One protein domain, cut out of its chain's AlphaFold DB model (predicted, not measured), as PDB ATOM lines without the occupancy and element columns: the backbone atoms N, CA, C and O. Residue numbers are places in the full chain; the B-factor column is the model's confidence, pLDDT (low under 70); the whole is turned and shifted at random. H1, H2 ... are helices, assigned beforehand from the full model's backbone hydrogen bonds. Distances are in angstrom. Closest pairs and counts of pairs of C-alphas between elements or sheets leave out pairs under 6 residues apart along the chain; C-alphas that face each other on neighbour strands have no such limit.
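Overview. This is residues 10 to 93 of the 180 residues of an uncharacterized protein of Arachis hypogaea (UniProt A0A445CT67). Two long helices, H3 and H4, meet near their ends as a narrow V, and from the open end of H3 the rest trails away as a thin string: the short helix H2 near the start of H3, then a long winding stretch, residues 18 to 35, with the small helix H1 at its far end. There is no shared core; the contacts are few. The printed part has 84 residues with four named helices, in the order H1, H2, H3, H4, and no named strand; its class is all helix. The whole is extended, with a radius of gyration of the C-alphas of 22.2 A and spans of 66 by 32 by 17 A.

Along the chain. Begin with the longest helix, H3, residues 50 to 70: find C-alpha 50 at (20.481, -101.533, -48.585), and from there it runs 30.2 A to C-alpha 70 at (16.145, -110.368, -77.185). H4, residues 74 to 93, comes next and runs 28.4 A to C-alpha 93 at (21.438, -126.634, -55.802). Before H3, look for H2 at residues 36 to 42, 10.0 A from first to last C-alpha. H1 is at residues 10 to 17, 10.5 A long, and begins with C-alpha 10 at (-3.090, -72.370, -52.050).

Arrangement. Start at the end of H3, where H3 and H4 touch only at the corner by their link; their closest C-alphas, those of Thr 70 and Phe 77, are 5.0 A apart. H3 touches H4 with residues 67 to 70 alone, and H4 touches H3 with residues 76 to 80 alone. The two run opposite ways at a shallow tilt of 27 degrees, and their centres are 15.3 A apart. At the other end of H3, H2 is close but not clearly touching, and its closest C-alphas to H3 are those of Val 41 and Leu 53, 7.6 A apart. The lines of H2 and H3 are only just about perpendicular, at 73 degrees. H1 is apart from H2, H3 and H4, and H2 is apart from H4. In H1, H2, H3 and H4, every O i to N i+4 pair is within hydrogen-bond range.

Size, cuts and confidence. The two C-alphas farthest apart are those of Asn 19 and Glu 75, at 66.5 A. Residues 32 to 37, residues 57 to 62 of H3 and residues 85 to 93 of H4 stand free. The link from H1 to H2 is long, with 18 residues; the link from H2 to H3 is short, with 7; the link from H3 to H4 is tight, with 3. The printed part has no cut. In the B-factor column you will find a mean pLDDT of 84.8 over the printed part, and values under 70 at residues 37 to 46.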
ATOM      1  N   HIS A  10      -1.871 -72.756 -52.768       88.88
ATOM      2  CA  HIS A  10      -3.090 -72.370 -52.050       88.88
ATOM      3  C   HIS A  10      -3.236 -73.043 -50.673       88.88
ATOM      4  O   HIS A  10      -3.612 -72.381 -49.709       88.88
ATOM      5  N   ILE A  11      -2.927 -74.340 -50.547       87.31
ATOM      6  CA  ILE A  11      -3.014 -75.055 -49.260       87.31
ATOM      7  C   ILE A  11      -1.921 -74.559 -48.309       87.31
ATOM      8  O   ILE A  11      -2.186 -74.349 -47.128       87.31
ATOM      9  N   ILE A  12      -0.710 -74.325 -48.820       86.75
ATOM     10  CA  ILE A  12       0.414 -73.805 -48.029       86.75
ATOM     11  C   ILE A  12       0.094 -72.389 -47.523       86.75
ATOM     12  O   ILE A  12       0.247 -72.118 -46.335       86.75
ATOM     13  N   ALA A  13      -0.434 -71.515 -48.385       89.00
ATOM     14  CA  ALA A  13      -0.853 -70.163 -48.022       89.00
ATOM     15  C   ALA A  13      -1.950 -70.161 -46.943       89.00
ATOM     16  O   ALA A  13      -1.859 -69.406 -45.978       89.00
ATOM     17  N   VAL A  14      -2.952 -71.044 -47.047       90.75
ATOM     18  CA  VAL A  14      -4.005 -71.184 -46.025       90.75
ATOM     19  C   VAL A  14      -3.436 -71.669 -44.685       90.75
ATOM     20  O   VAL A  14      -3.838 -71.148 -43.646       90.75
ATOM     21  N   LEU A  15      -2.481 -72.607 -44.675       90.31
ATOM     22  CA  LEU A  15      -1.819 -73.053 -43.438       90.31
ATOM     23  C   LEU A  15      -1.040 -71.910 -42.763       90.31
ATOM     24  O   LEU A  15      -1.168 -71.720 -41.553       90.31
ATOM     25  N   VAL A  16      -0.306 -71.108 -43.543       89.19
ATOM     26  CA  VAL A  16       0.422 -69.926 -43.044       89.19
ATOM     27  C   VAL A  16      -0.539 -68.874 -42.480       89.19
ATOM     28  O   VAL A  16      -0.320 -68.390 -41.373       89.19
ATOM     29  N   LEU A  17      -1.641 -68.571 -43.178       92.62
ATOM     30  CA  LEU A  17      -2.665 -67.621 -42.717       92.62
ATOM     31  C   LEU A  17      -3.360 -68.058 -41.417       92.62
ATOM     32  O   LEU A  17      -3.756 -67.209 -40.626       92.62
ATOM     33  N   ASN A  18      -3.484 -69.367 -41.176       88.50
ATOM     34  CA  ASN A  18      -4.030 -69.921 -39.931       88.50
ATOM     35  C   ASN A  18      -2.961 -70.100 -38.831       88.50
ATOM     36  O   ASN A  18      -3.228 -70.744 -37.819       88.50
ATOM     37  N   ASN A  19      -1.755 -69.553 -39.026       89.00
ATOM     38  CA  ASN A  19      -0.616 -69.652 -38.111       89.00
ATOM     39  C   ASN A  19      -0.269 -71.107 -37.718       89.00
ATOM     40  O   ASN A  19       0.147 -71.392 -36.594       89.00
ATOM     41  N   VAL A  20      -0.447 -72.048 -38.651       87.69
ATOM     42  CA  VAL A  20      -0.149 -73.468 -38.447       87.69
ATOM     43  C   VAL A  20       1.338 -73.709 -38.706       87.69
ATOM     44  O   VAL A  20       1.814 -73.562 -39.829       87.69
ATOM     45  N   HIS A  21       2.083 -74.078 -37.663       85.69
ATOM     46  CA  HIS A  21       3.541 -74.264 -37.734       85.69
ATOM     47  C   HIS A  21       3.981 -75.703 -38.070       85.69
ATOM     48  O   HIS A  21       5.130 -75.917 -38.445       85.69
ATOM     49  N   GLU A  22       3.074 -76.682 -37.995       88.25
ATOM     50  CA  GLU A  22       3.324 -78.083 -38.361       88.25
ATOM     51  C   GLU A  22       2.289 -78.571 -39.379       88.25
ATOM     52  O   GLU A  22       1.094 -78.340 -39.210       88.25
ATOM     53  N   ILE A  23       2.720 -79.282 -40.427       86.00
ATOM     54  CA  ILE A  23       1.800 -79.807 -41.450       86.00
ATOM     55  C   ILE A  23       0.869 -80.859 -40.811       86.00
ATOM     56  O   ILE A  23       1.360 -81.878 -40.318       86.00
ATOM     57  N   PRO A  24      -0.469 -80.676 -40.854       86.69
ATOM     58  CA  PRO A  24      -1.421 -81.655 -40.334       86.69
ATOM     59  C   PRO A  24      -1.216 -83.046 -40.940       86.69
ATOM     60  O   PRO A  24      -1.057 -83.184 -42.152       86.69
ATOM     61  N   ARG A  25      -1.295 -84.103 -40.117       81.31
ATOM     62  CA  ARG A  25      -1.061 -85.493 -40.567       81.31
ATOM     63  C   ARG A  25      -1.972 -85.935 -41.720       81.31
ATOM     64  O   ARG A  25      -1.551 -86.749 -42.529       81.31
ATOM     65  N   SER A  26      -3.175 -85.369 -41.832       84.06
ATOM     66  CA  SER A  26      -4.107 -85.591 -42.951       84.06
ATOM     67  C   SER A  26      -3.594 -85.087 -44.309       84.06
ATOM     68  O   SER A  26      -4.063 -85.553 -45.344       84.06
ATOM     69  N   LEU A  27      -2.631 -84.161 -44.315       84.19
ATOM     70  CA  LEU A  27      -1.973 -83.623 -45.509       84.19
ATOM     71  C   LEU A  27      -0.624 -84.308 -45.806       84.19
ATOM     72  O   LEU A  27      -0.041 -84.078 -46.866       84.19
ATOM     73  N   ILE A  28      -0.128 -85.165 -44.906       85.81
ATOM     74  CA  ILE A  28       1.106 -85.931 -45.105       85.81
ATOM     75  C   ILE A  28       0.773 -87.211 -45.878       85.81
ATOM     76  O   ILE A  28       0.257 -88.182 -45.328       85.81
ATOM     77  N   LEU A  29       1.093 -87.232 -47.172       82.56
ATOM     78  CA  LEU A  29       0.934 -88.435 -47.991       82.56
ATOM     79  C   LEU A  29       1.938 -89.530 -47.573       82.56
ATOM     80  O   LEU A  29       3.090 -89.209 -47.284       82.56
ATOM     81  N   PRO A  30       1.595 -90.833 -47.662       77.44
ATOM     82  CA  PRO A  30       2.523 -91.929 -47.342       77.44
ATOM     83  C   PRO A  30       3.839 -91.912 -48.135       77.44
ATOM     84  O   PRO A  30       4.851 -92.416 -47.667       77.44
ATOM     85  N   ARG A  31       3.861 -91.284 -49.321       76.81
ATOM     86  CA  ARG A  31       5.079 -91.089 -50.133       76.81
ATOM     87  C   ARG A  31       6.067 -90.058 -49.554       76.81
ATOM     88  O   ARG A  31       7.155 -89.904 -50.096       76.81
ATOM     89  N   TRP A  32       5.661 -89.311 -48.528       80.38
ATOM     90  CA  TRP A  32       6.429 -88.245 -47.873       80.38
ATOM     91  C   TRP A  32       6.939 -88.627 -46.481       80.38
ATOM     92  O   TRP A  32       7.722 -87.884 -45.892       80.38
ATOM     93  N   THR A  33       6.509 -89.766 -45.937       82.38
ATOM     94  CA  THR A  33       7.029 -90.259 -44.660       82.38
ATOM     95  C   THR A  33       8.450 -90.801 -44.837       82.38
ATOM     96  O   THR A  33       8.881 -91.130 -45.945       82.38
ATOM     97  N   LYS A  34       9.196 -90.939 -43.735       78.94
ATOM     98  CA  LYS A  34      10.514 -91.605 -43.759       78.94
ATOM     99  C   LYS A  34      10.400 -93.048 -44.271       78.94
ATOM    100  O   LYS A  34      11.286 -93.529 -44.976       78.94
ATOM    101  N   ASP A  35       9.266 -93.682 -43.991       70.88
ATOM    102  CA  ASP A  35       8.940 -95.055 -44.368       70.88
ATOM    103  C   ASP A  35       8.555 -95.210 -45.847       70.88
ATOM    104  O   ASP A  35       8.440 -96.333 -46.321       70.88
ATOM    105  N   ALA A  36       8.424 -94.124 -46.622       71.94
ATOM    106  CA  ALA A  36       8.109 -94.184 -48.054       71.94
ATOM    107  C   ALA A  36       9.087 -95.074 -48.849       71.94
ATOM    108  O   ALA A  36       8.683 -95.796 -49.761       71.94
ATOM    109  N   LYS A  37      10.375 -95.062 -48.473       65.19
ATOM    110  CA  LYS A  37      11.389 -95.977 -49.028       65.19
ATOM    111  C   LYS A  37      11.164 -97.418 -48.568       65.19
ATOM    112  O   LYS A  37      11.322 -98.339 -49.357       65.19
ATOM    113  N   LEU A  38      10.781 -97.602 -47.309       64.31
ATOM    114  CA  LEU A  38      10.553 -98.900 -46.677       64.31
ATOM    115  C   LEU A  38       9.328 -99.608 -47.279       64.31
ATOM    116  O   LEU A  38       9.407-100.791 -47.582       64.31
ATOM    117  N   VAL A  39       8.254 -98.871 -47.581       61.00
ATOM    118  CA  VAL A  39       7.078 -99.371 -48.318       61.00
ATOM    119  C   VAL A  39       7.457 -99.824 -49.733       61.00
ATOM    120  O   VAL A  39       7.018-100.883 -50.175       61.00
ATOM    121  N   ALA A  40       8.315 -99.075 -50.436       61.12
ATOM    122  CA  ALA A  40       8.811 -99.483 -51.755       61.12
ATOM    123  C   ALA A  40       9.680-100.758 -51.696       61.12
ATOM    124  O   ALA A  40       9.608-101.580 -52.604       61.12
ATOM    125  N   VAL A  41      10.456-100.945 -50.622       59.41
ATOM    126  CA  VAL A  41      11.243-102.166 -50.369       59.41
ATOM    127  C   VAL A  41      10.343-103.357 -50.016       59.41
ATOM    128  O   VAL A  41      10.496-104.435 -50.586       59.41
ATOM    129  N   GLN A  42       9.365-103.158 -49.129       59.69
ATOM    130  CA  GLN A  42       8.441-104.199 -48.658       59.69
ATOM    131  C   GLN A  42       7.419-104.645 -49.711       59.69
ATOM    132  O   GLN A  42       6.892-105.750 -49.606       59.69
ATOM    133  N   SER A  43       7.158-103.839 -50.747       58.47
ATOM    134  CA  SER A  43       6.211-104.173 -51.824       58.47
ATOM    135  C   SER A  43       6.558-105.456 -52.599       58.47
ATOM    136  O   SER A  43       5.721-105.936 -53.361       58.47
ATOM    137  N   MET A  44       7.766-106.003 -52.420       60.94
ATOM    138  CA  MET A  44       8.228-107.263 -53.015       60.94
ATOM    139  C   MET A  44       8.120-108.474 -52.065       60.94
ATOM    140  O   MET A  44       8.618-109.545 -52.393       60.94
ATOM    141  N   GLY A  45       7.514-108.326 -50.879       59.78
ATOM    142  CA  GLY A  45       7.323-109.416 -49.909       59.78
ATOM    143  C   GLY A  45       8.584-109.850 -49.147       59.78
ATOM    144  O   GLY A  45       8.513-110.754 -48.321       59.78
ATOM    145  N   VAL A  46       9.722-109.193 -49.385       67.69
ATOM    146  CA  VAL A  46      11.022-109.475 -48.759       67.69
ATOM    147  C   VAL A  46      11.571-108.183 -48.154       67.69
ATOM    148  O   VAL A  46      11.546-107.130 -48.793       67.69
ATOM    149  N   ILE A  47      12.072-108.246 -46.916       72.12
ATOM    150  CA  ILE A  47      12.791-107.128 -46.294       72.12
ATOM    151  C   ILE A  47      14.236-107.169 -46.796       72.12
ATOM    152  O   ILE A  47      15.069-107.880 -46.243       72.12
ATOM    153  N   TRP A  48      14.517-106.411 -47.854       76.62
ATOM    154  CA  TRP A  48      15.872-106.249 -48.377       76.62
ATOM    155  C   TRP A  48      16.678-105.250 -47.542       76.62
ATOM    156  O   TRP A  48      16.184-104.164 -47.221       76.62
ATOM    157  N   ASP A  49      17.941-105.569 -47.257       83.44
ATOM    158  CA  ASP A  49      18.899-104.563 -46.793       83.44
ATOM    159  C   ASP A  49      19.328-103.613 -47.935       83.44
ATOM    160  O   ASP A  49      18.990-103.799 -49.108       83.44
ATOM    161  N   SER A  50      20.067-102.550 -47.607       79.88
ATOM    162  CA  SER A  50      20.481-101.533 -48.585       79.88
ATOM    163  C   SER A  50      21.441-102.050 -49.667       79.88
ATOM    164  O   SER A  50      21.443-101.518 -50.783       79.88
ATOM    165  N   VAL A  51      22.240-103.077 -49.374       86.94
ATOM    166  CA  VAL A  51      23.181-103.706 -50.310       86.94
ATOM    167  C   VAL A  51      22.426-104.651 -51.236       86.94
ATOM    168  O   VAL A  51      22.536-104.509 -52.454       86.94
ATOM    169  N   GLN A  52      21.600-105.540 -50.679       84.69
ATOM    170  CA  GLN A  52      20.743-106.458 -51.430       84.69
ATOM    171  C   GLN A  52      19.803-105.704 -52.376       84.69
ATOM    172  O   GLN A  52      19.697-106.042 -53.553       84.69
ATOM    173  N   LEU A  53      19.179-104.621 -51.896       83.81
ATOM    174  CA  LEU A  53      18.325-103.760 -52.710       83.81
ATOM    175  C   LEU A  53      19.104-103.157 -53.890       83.81
ATOM    176  O   LEU A  53      18.624-103.163 -55.021       83.81
ATOM    177  N   THR A  54      20.324-102.667 -53.647       87.69
ATOM    178  CA  THR A  54      21.187-102.109 -54.702       87.69
ATOM    179  C   THR A  54      21.581-103.178 -55.727       87.69
ATOM    180  O   THR A  54      21.509-102.934 -56.931       87.69
ATOM    181  N   GLN A  55      21.943-104.380 -55.271       90.19
ATOM    182  CA  GLN A  55      22.257-105.524 -56.134       90.19
ATOM    183  C   GLN A  55      21.050-105.938 -56.990       90.19
ATOM    184  O   GLN A  55      21.194-106.108 -58.201       90.19
ATOM    185  N   HIS A  56      19.856-106.014 -56.392       87.81
ATOM    186  CA  HIS A  56      18.603-106.307 -57.087       87.81
ATOM    187  C   HIS A  56      18.317-105.292 -58.205       87.81
ATOM    188  O   HIS A  56      18.110-105.691 -59.352       87.81
ATOM    189  N   TRP A  57      18.370-103.984 -57.918       88.88
ATOM    190  CA  TRP A  57      18.147-102.950 -58.938       88.88
ATOM    191  C   TRP A  57      19.168-103.014 -60.077       88.88
ATOM    192  O   TRP A  57      18.789-102.874 -61.240       88.88
ATOM    193  N   CYS A  58      20.442-103.274 -59.768       93.50
ATOM    194  CA  CYS A  58      21.479-103.472 -60.779       93.50
ATOM    195  C   CYS A  58      21.171-104.671 -61.690       93.50
ATOM    196  O   CYS A  58      21.210-104.532 -62.913       93.50
ATOM    197  N   LEU A  59      20.826-105.833 -61.123       92.56
ATOM    198  CA  LEU A  59      20.474-107.031 -61.897       92.56
ATOM    199  C   LEU A  59      19.227-106.805 -62.763       92.56
ATOM    200  O   LEU A  59      19.237-107.143 -63.948       92.56
ATOM    201  N   MET A  60      18.193-106.158 -62.220       90.88
ATOM    202  CA  MET A  60      16.982-105.800 -62.964       90.88
ATOM    203  C   MET A  60      17.258-104.808 -64.103       90.88
ATOM    204  O   MET A  60      16.631-104.899 -65.160       90.88
ATOM    205  N   ASP A  61      18.207-103.879 -63.942       93.56
ATOM    206  CA  ASP A  61      18.609-102.962 -65.011       93.56
ATOM    207  C   ASP A  61      19.303-103.683 -66.174       93.56
ATOM    208  O   ASP A  61      18.956-103.458 -67.340       93.56
ATOM    209  N   TRP A  62      20.220-104.602 -65.863       93.00
ATOM    210  CA  TRP A  62      20.855-105.465 -66.858       93.00
ATOM    211  C   TRP A  62      19.843-106.370 -67.558       93.00
ATOM    212  O   TRP A  62      19.811-106.403 -68.789       93.00
ATOM    213  N   TYR A  63      18.961-107.037 -66.809       92.50
ATOM    214  CA  TYR A  63      17.943-107.912 -67.387       92.50
ATOM    215  C   TYR A  63      16.989-107.138 -68.312       92.50
ATOM    216  O   TYR A  63      16.755-107.560 -69.444       92.50
ATOM    217  N   ARG A  64      16.546-105.932 -67.918       93.12
ATOM    218  CA  ARG A  64      15.728-105.046 -68.769       93.12
ATOM    219  C   ARG A  64      16.421-104.701 -70.093       93.12
ATOM    220  O   ARG A  64      15.768-104.700 -71.139       93.12
ATOM    221  N   LYS A  65      17.727-104.404 -70.067       93.94
ATOM    222  CA  LYS A  65      18.526-104.139 -71.281       93.94
ATOM    223  C   LYS A  65      18.588-105.367 -72.188       93.94
ATOM    224  O   LYS A  65      18.391-105.224 -73.392       93.94
ATOM    225  N   VAL A  66      18.807-106.553 -71.617       93.25
ATOM    226  CA  VAL A  66      18.831-107.815 -72.369       93.25
ATOM    227  C   VAL A  66      17.466-108.088 -73.007       93.25
ATOM    228  O   VAL A  66      17.409-108.252 -74.223       93.25
ATOM    229  N   CYS A  67      16.365-108.029 -72.250       90.56
ATOM    230  CA  CYS A  67      15.008-108.218 -72.779       90.56
ATOM    231  C   CYS A  67      14.687-107.267 -73.943       90.56
ATOM    232  O   CYS A  67      14.146-107.703 -74.957       90.56
ATOM    233  N   LYS A  68      15.080-105.986 -73.852       91.69
ATOM    234  CA  LYS A  68      14.881-105.014 -74.945       91.69
ATOM    235  C   LYS A  68      15.550-105.447 -76.261       91.69
ATOM    236  O   LYS A  68      15.076-105.076 -77.328       91.69
ATOM    237  N   ILE A  69      16.637-106.215 -76.199       90.56
ATOM    238  CA  ILE A  69      17.358-106.721 -77.376       90.56
ATOM    239  C   ILE A  69      16.798-108.078 -77.826       90.56
ATOM    240  O   ILE A  69      16.696-108.338 -79.025       90.56
ATOM    241  N   THR A  70      16.449-108.961 -76.888       91.62
ATOM    242  CA  THR A  70      16.145-110.368 -77.185       91.62
ATOM    243  C   THR A  70      14.675-110.656 -77.447       91.62
ATOM    244  O   THR A  70      14.389-111.535 -78.253       91.62
ATOM    245  N   CYS A  71      13.732-109.903 -76.871       88.62
ATOM    246  CA  CYS A  71      12.293-110.154 -77.043       88.62
ATOM    247  C   CYS A  71      11.786-109.980 -78.489       88.62
ATOM    248  O   CYS A  71      10.692-110.436 -78.803       88.62
ATOM    249  N   HIS A  72      12.571-109.366 -79.379       90.12
ATOM    250  CA  HIS A  72      12.246-109.233 -80.805       90.12
ATOM    251  C   HIS A  72      12.643-110.457 -81.660       90.12
ATOM    252  O   HIS A  72      12.381-110.470 -82.858       90.12
ATOM    253  N   SER A  73      13.283-111.481 -81.081       92.56
ATOM    254  CA  SER A  73      13.687-112.706 -81.783       92.56
ATOM    255  C   SER A  73      13.492-113.923 -80.881       92.56
ATOM    256  O   SER A  73      14.100-114.021 -79.818       92.56
ATOM    257  N   ILE A  74      12.663-114.871 -81.326       91.19
ATOM    258  CA  ILE A  74      12.320-116.080 -80.560       91.19
ATOM    259  C   ILE A  74      13.577-116.897 -80.224       91.19
ATOM    260  O   ILE A  74      13.732-117.339 -79.090       91.19
ATOM    261  N   GLU A  75      14.512-117.024 -81.168       93.25
ATOM    262  CA  GLU A  75      15.790-117.727 -80.987       93.25
ATOM    263  C   GLU A  75      16.657-117.069 -79.900       93.25
ATOM    264  O   GLU A  75      17.094-117.724 -78.954       93.25
ATOM    265  N   LYS A  76      16.854-115.744 -79.976       91.62
ATOM    266  CA  LYS A  76      17.641-114.990 -78.979       91.62
ATOM    267  C   LYS A  76      16.980-115.000 -77.603       91.62
ATOM    268  O   LYS A  76      17.674-115.042 -76.586       91.62
ATOM    269  N   PHE A  77      15.649-114.962 -77.563       93.75
ATOM    270  CA  PHE A  77      14.876-115.098 -76.335       93.75
ATOM    271  C   PHE A  77      15.057-116.483 -75.699       93.75
ATOM    272  O   PHE A  77      15.328-116.551 -74.504       93.75
ATOM    273  N   GLN A  78      14.967-117.568 -76.479       93.25
ATOM    274  CA  GLN A  78      15.179-118.934 -75.985       93.25
ATOM    275  C   GLN A  78      16.578-119.099 -75.378       93.25
ATOM    276  O   GLN A  78      16.680-119.524 -74.232       93.25
ATOM    277  N   VAL A  79      17.633-118.652 -76.072       94.25
ATOM    278  CA  VAL A  79      19.013-118.707 -75.552       94.25
ATOM    279  C   VAL A  79      19.147-117.983 -74.207       94.25
ATOM    280  O   VAL A  79      19.691-118.542 -73.258       94.25
ATOM    281  N   VAL A  80      18.625-116.758 -74.081       93.88
ATOM    282  CA  VAL A  80      18.720-116.004 -72.817       93.88
ATOM    283  C   VAL A  80      17.849-116.595 -71.709       93.88
ATOM    284  O   VAL A  80      18.276-116.613 -70.555       93.88
ATOM    285  N   ARG A  81      16.657-117.107 -72.034       94.44
ATOM    286  CA  ARG A  81      15.812-117.845 -71.088       94.44
ATOM    287  C   ARG A  81      16.558-119.061 -70.545       94.44
ATOM    288  O   ARG A  81      16.569-119.265 -69.338       94.44
ATOM    289  N   ASP A  82      17.198-119.836 -71.413       95.62
ATOM    290  CA  ASP A  82      17.854-121.087 -71.031       95.62
ATOM    291  C   ASP A  82      19.113-120.825 -70.189       95.62
ATOM    292  O   ASP A  82      19.342-121.522 -69.200       95.62
ATOM    293  N   ILE A  83      19.853-119.746 -70.480       94.12
ATOM    294  CA  ILE A  83      20.930-119.238 -69.612       94.12
ATOM    295  C   ILE A  83      20.386-118.818 -68.236       94.12
ATOM    296  O   ILE A  83      20.967-119.184 -67.216       94.12
ATOM    297  N   ALA A  84      19.267-118.087 -68.178       94.06
ATOM    298  CA  ALA A  84      18.673-117.653 -66.910       94.06
ATOM    299  C   ALA A  84      18.156-118.835 -66.065       94.06
ATOM    300  O   ALA A  84      18.358-118.858 -64.853       94.06
ATOM    301  N   VAL A  85      17.553-119.847 -66.699       94.19
ATOM    302  CA  VAL A  85      17.128-121.095 -66.039       94.19
ATOM    303  C   VAL A  85      18.331-121.898 -65.537       94.19
ATOM    304  O   VAL A  85      18.270-122.461 -64.447       94.19
ATOM    305  N   LEU A  86      19.434-121.942 -66.293       94.50
ATOM    306  CA  LEU A  86      20.674-122.590 -65.856       94.50
ATOM    307  C   LEU A  86      21.278-121.889 -64.629       94.50
ATOM    308  O   LEU A  86      21.678-122.564 -63.685       94.50
ATOM    309  N   MET A  87      21.301-120.551 -64.623       92.12
ATOM    310  CA  MET A  87      21.746-119.763 -63.469       92.12
ATOM    311  C   MET A  87      20.871-120.023 -62.239       92.12
ATOM    312  O   MET A  87      21.411-120.293 -61.174       92.12
ATOM    313  N   LEU A  88      19.540-119.998 -62.384       91.56
ATOM    314  CA  LEU A  88      18.618-120.255 -61.273       91.56
ATOM    315  C   LEU A  88      18.868-121.633 -60.642       91.56
ATOM    316  O   LEU A  88      19.097-121.721 -59.440       91.56
ATOM    317  N   LYS A  89      18.947-122.682 -61.471       91.44
ATOM    318  CA  LYS A  89      19.251-124.044 -61.010       91.44
ATOM    319  C   LYS A  89      20.602-124.150 -60.308       91.44
ATOM    320  O   LYS A  89      20.729-124.945 -59.387       91.44
ATOM    321  N   HIS A  90      21.623-123.402 -60.732       91.88
ATOM    322  CA  HIS A  90      22.913-123.415 -60.038       91.88
ATOM    323  C   HIS A  90      22.752-122.955 -58.584       91.88
ATOM    324  O   HIS A  90      23.212-123.642 -57.680       91.88
ATOM    325  N   PHE A  91      22.072-121.828 -58.358       86.88
ATOM    326  CA  PHE A  91      21.878-121.287 -57.011       86.88
ATOM    327  C   PHE A  91      20.942-122.152 -56.152       86.88
ATOM    328  O   PHE A  91      21.240-122.369 -54.985       86.88
ATOM    329  N   GLU A  92      19.884-122.732 -56.731       81.69
ATOM    330  CA  GLU A  92      18.982-123.657 -56.019       81.69
ATOM    331  C   GLU A  92      19.696-124.922 -55.500       81.69
ATOM    332  O   GLU A  92      19.333-125.438 -54.446       81.69
ATOM    333  N   ASN A  93      20.712-125.426 -56.213       75.25
ATOM    334  CA  ASN A  93      21.438-126.634 -55.802       75.25
ATOM    335  C   ASN A  93      22.443-126.386 -54.660       75.25
ATOM    336  O   ASN A  93      22.707-127.309 -53.885       75.25
TER     337      ASN A  93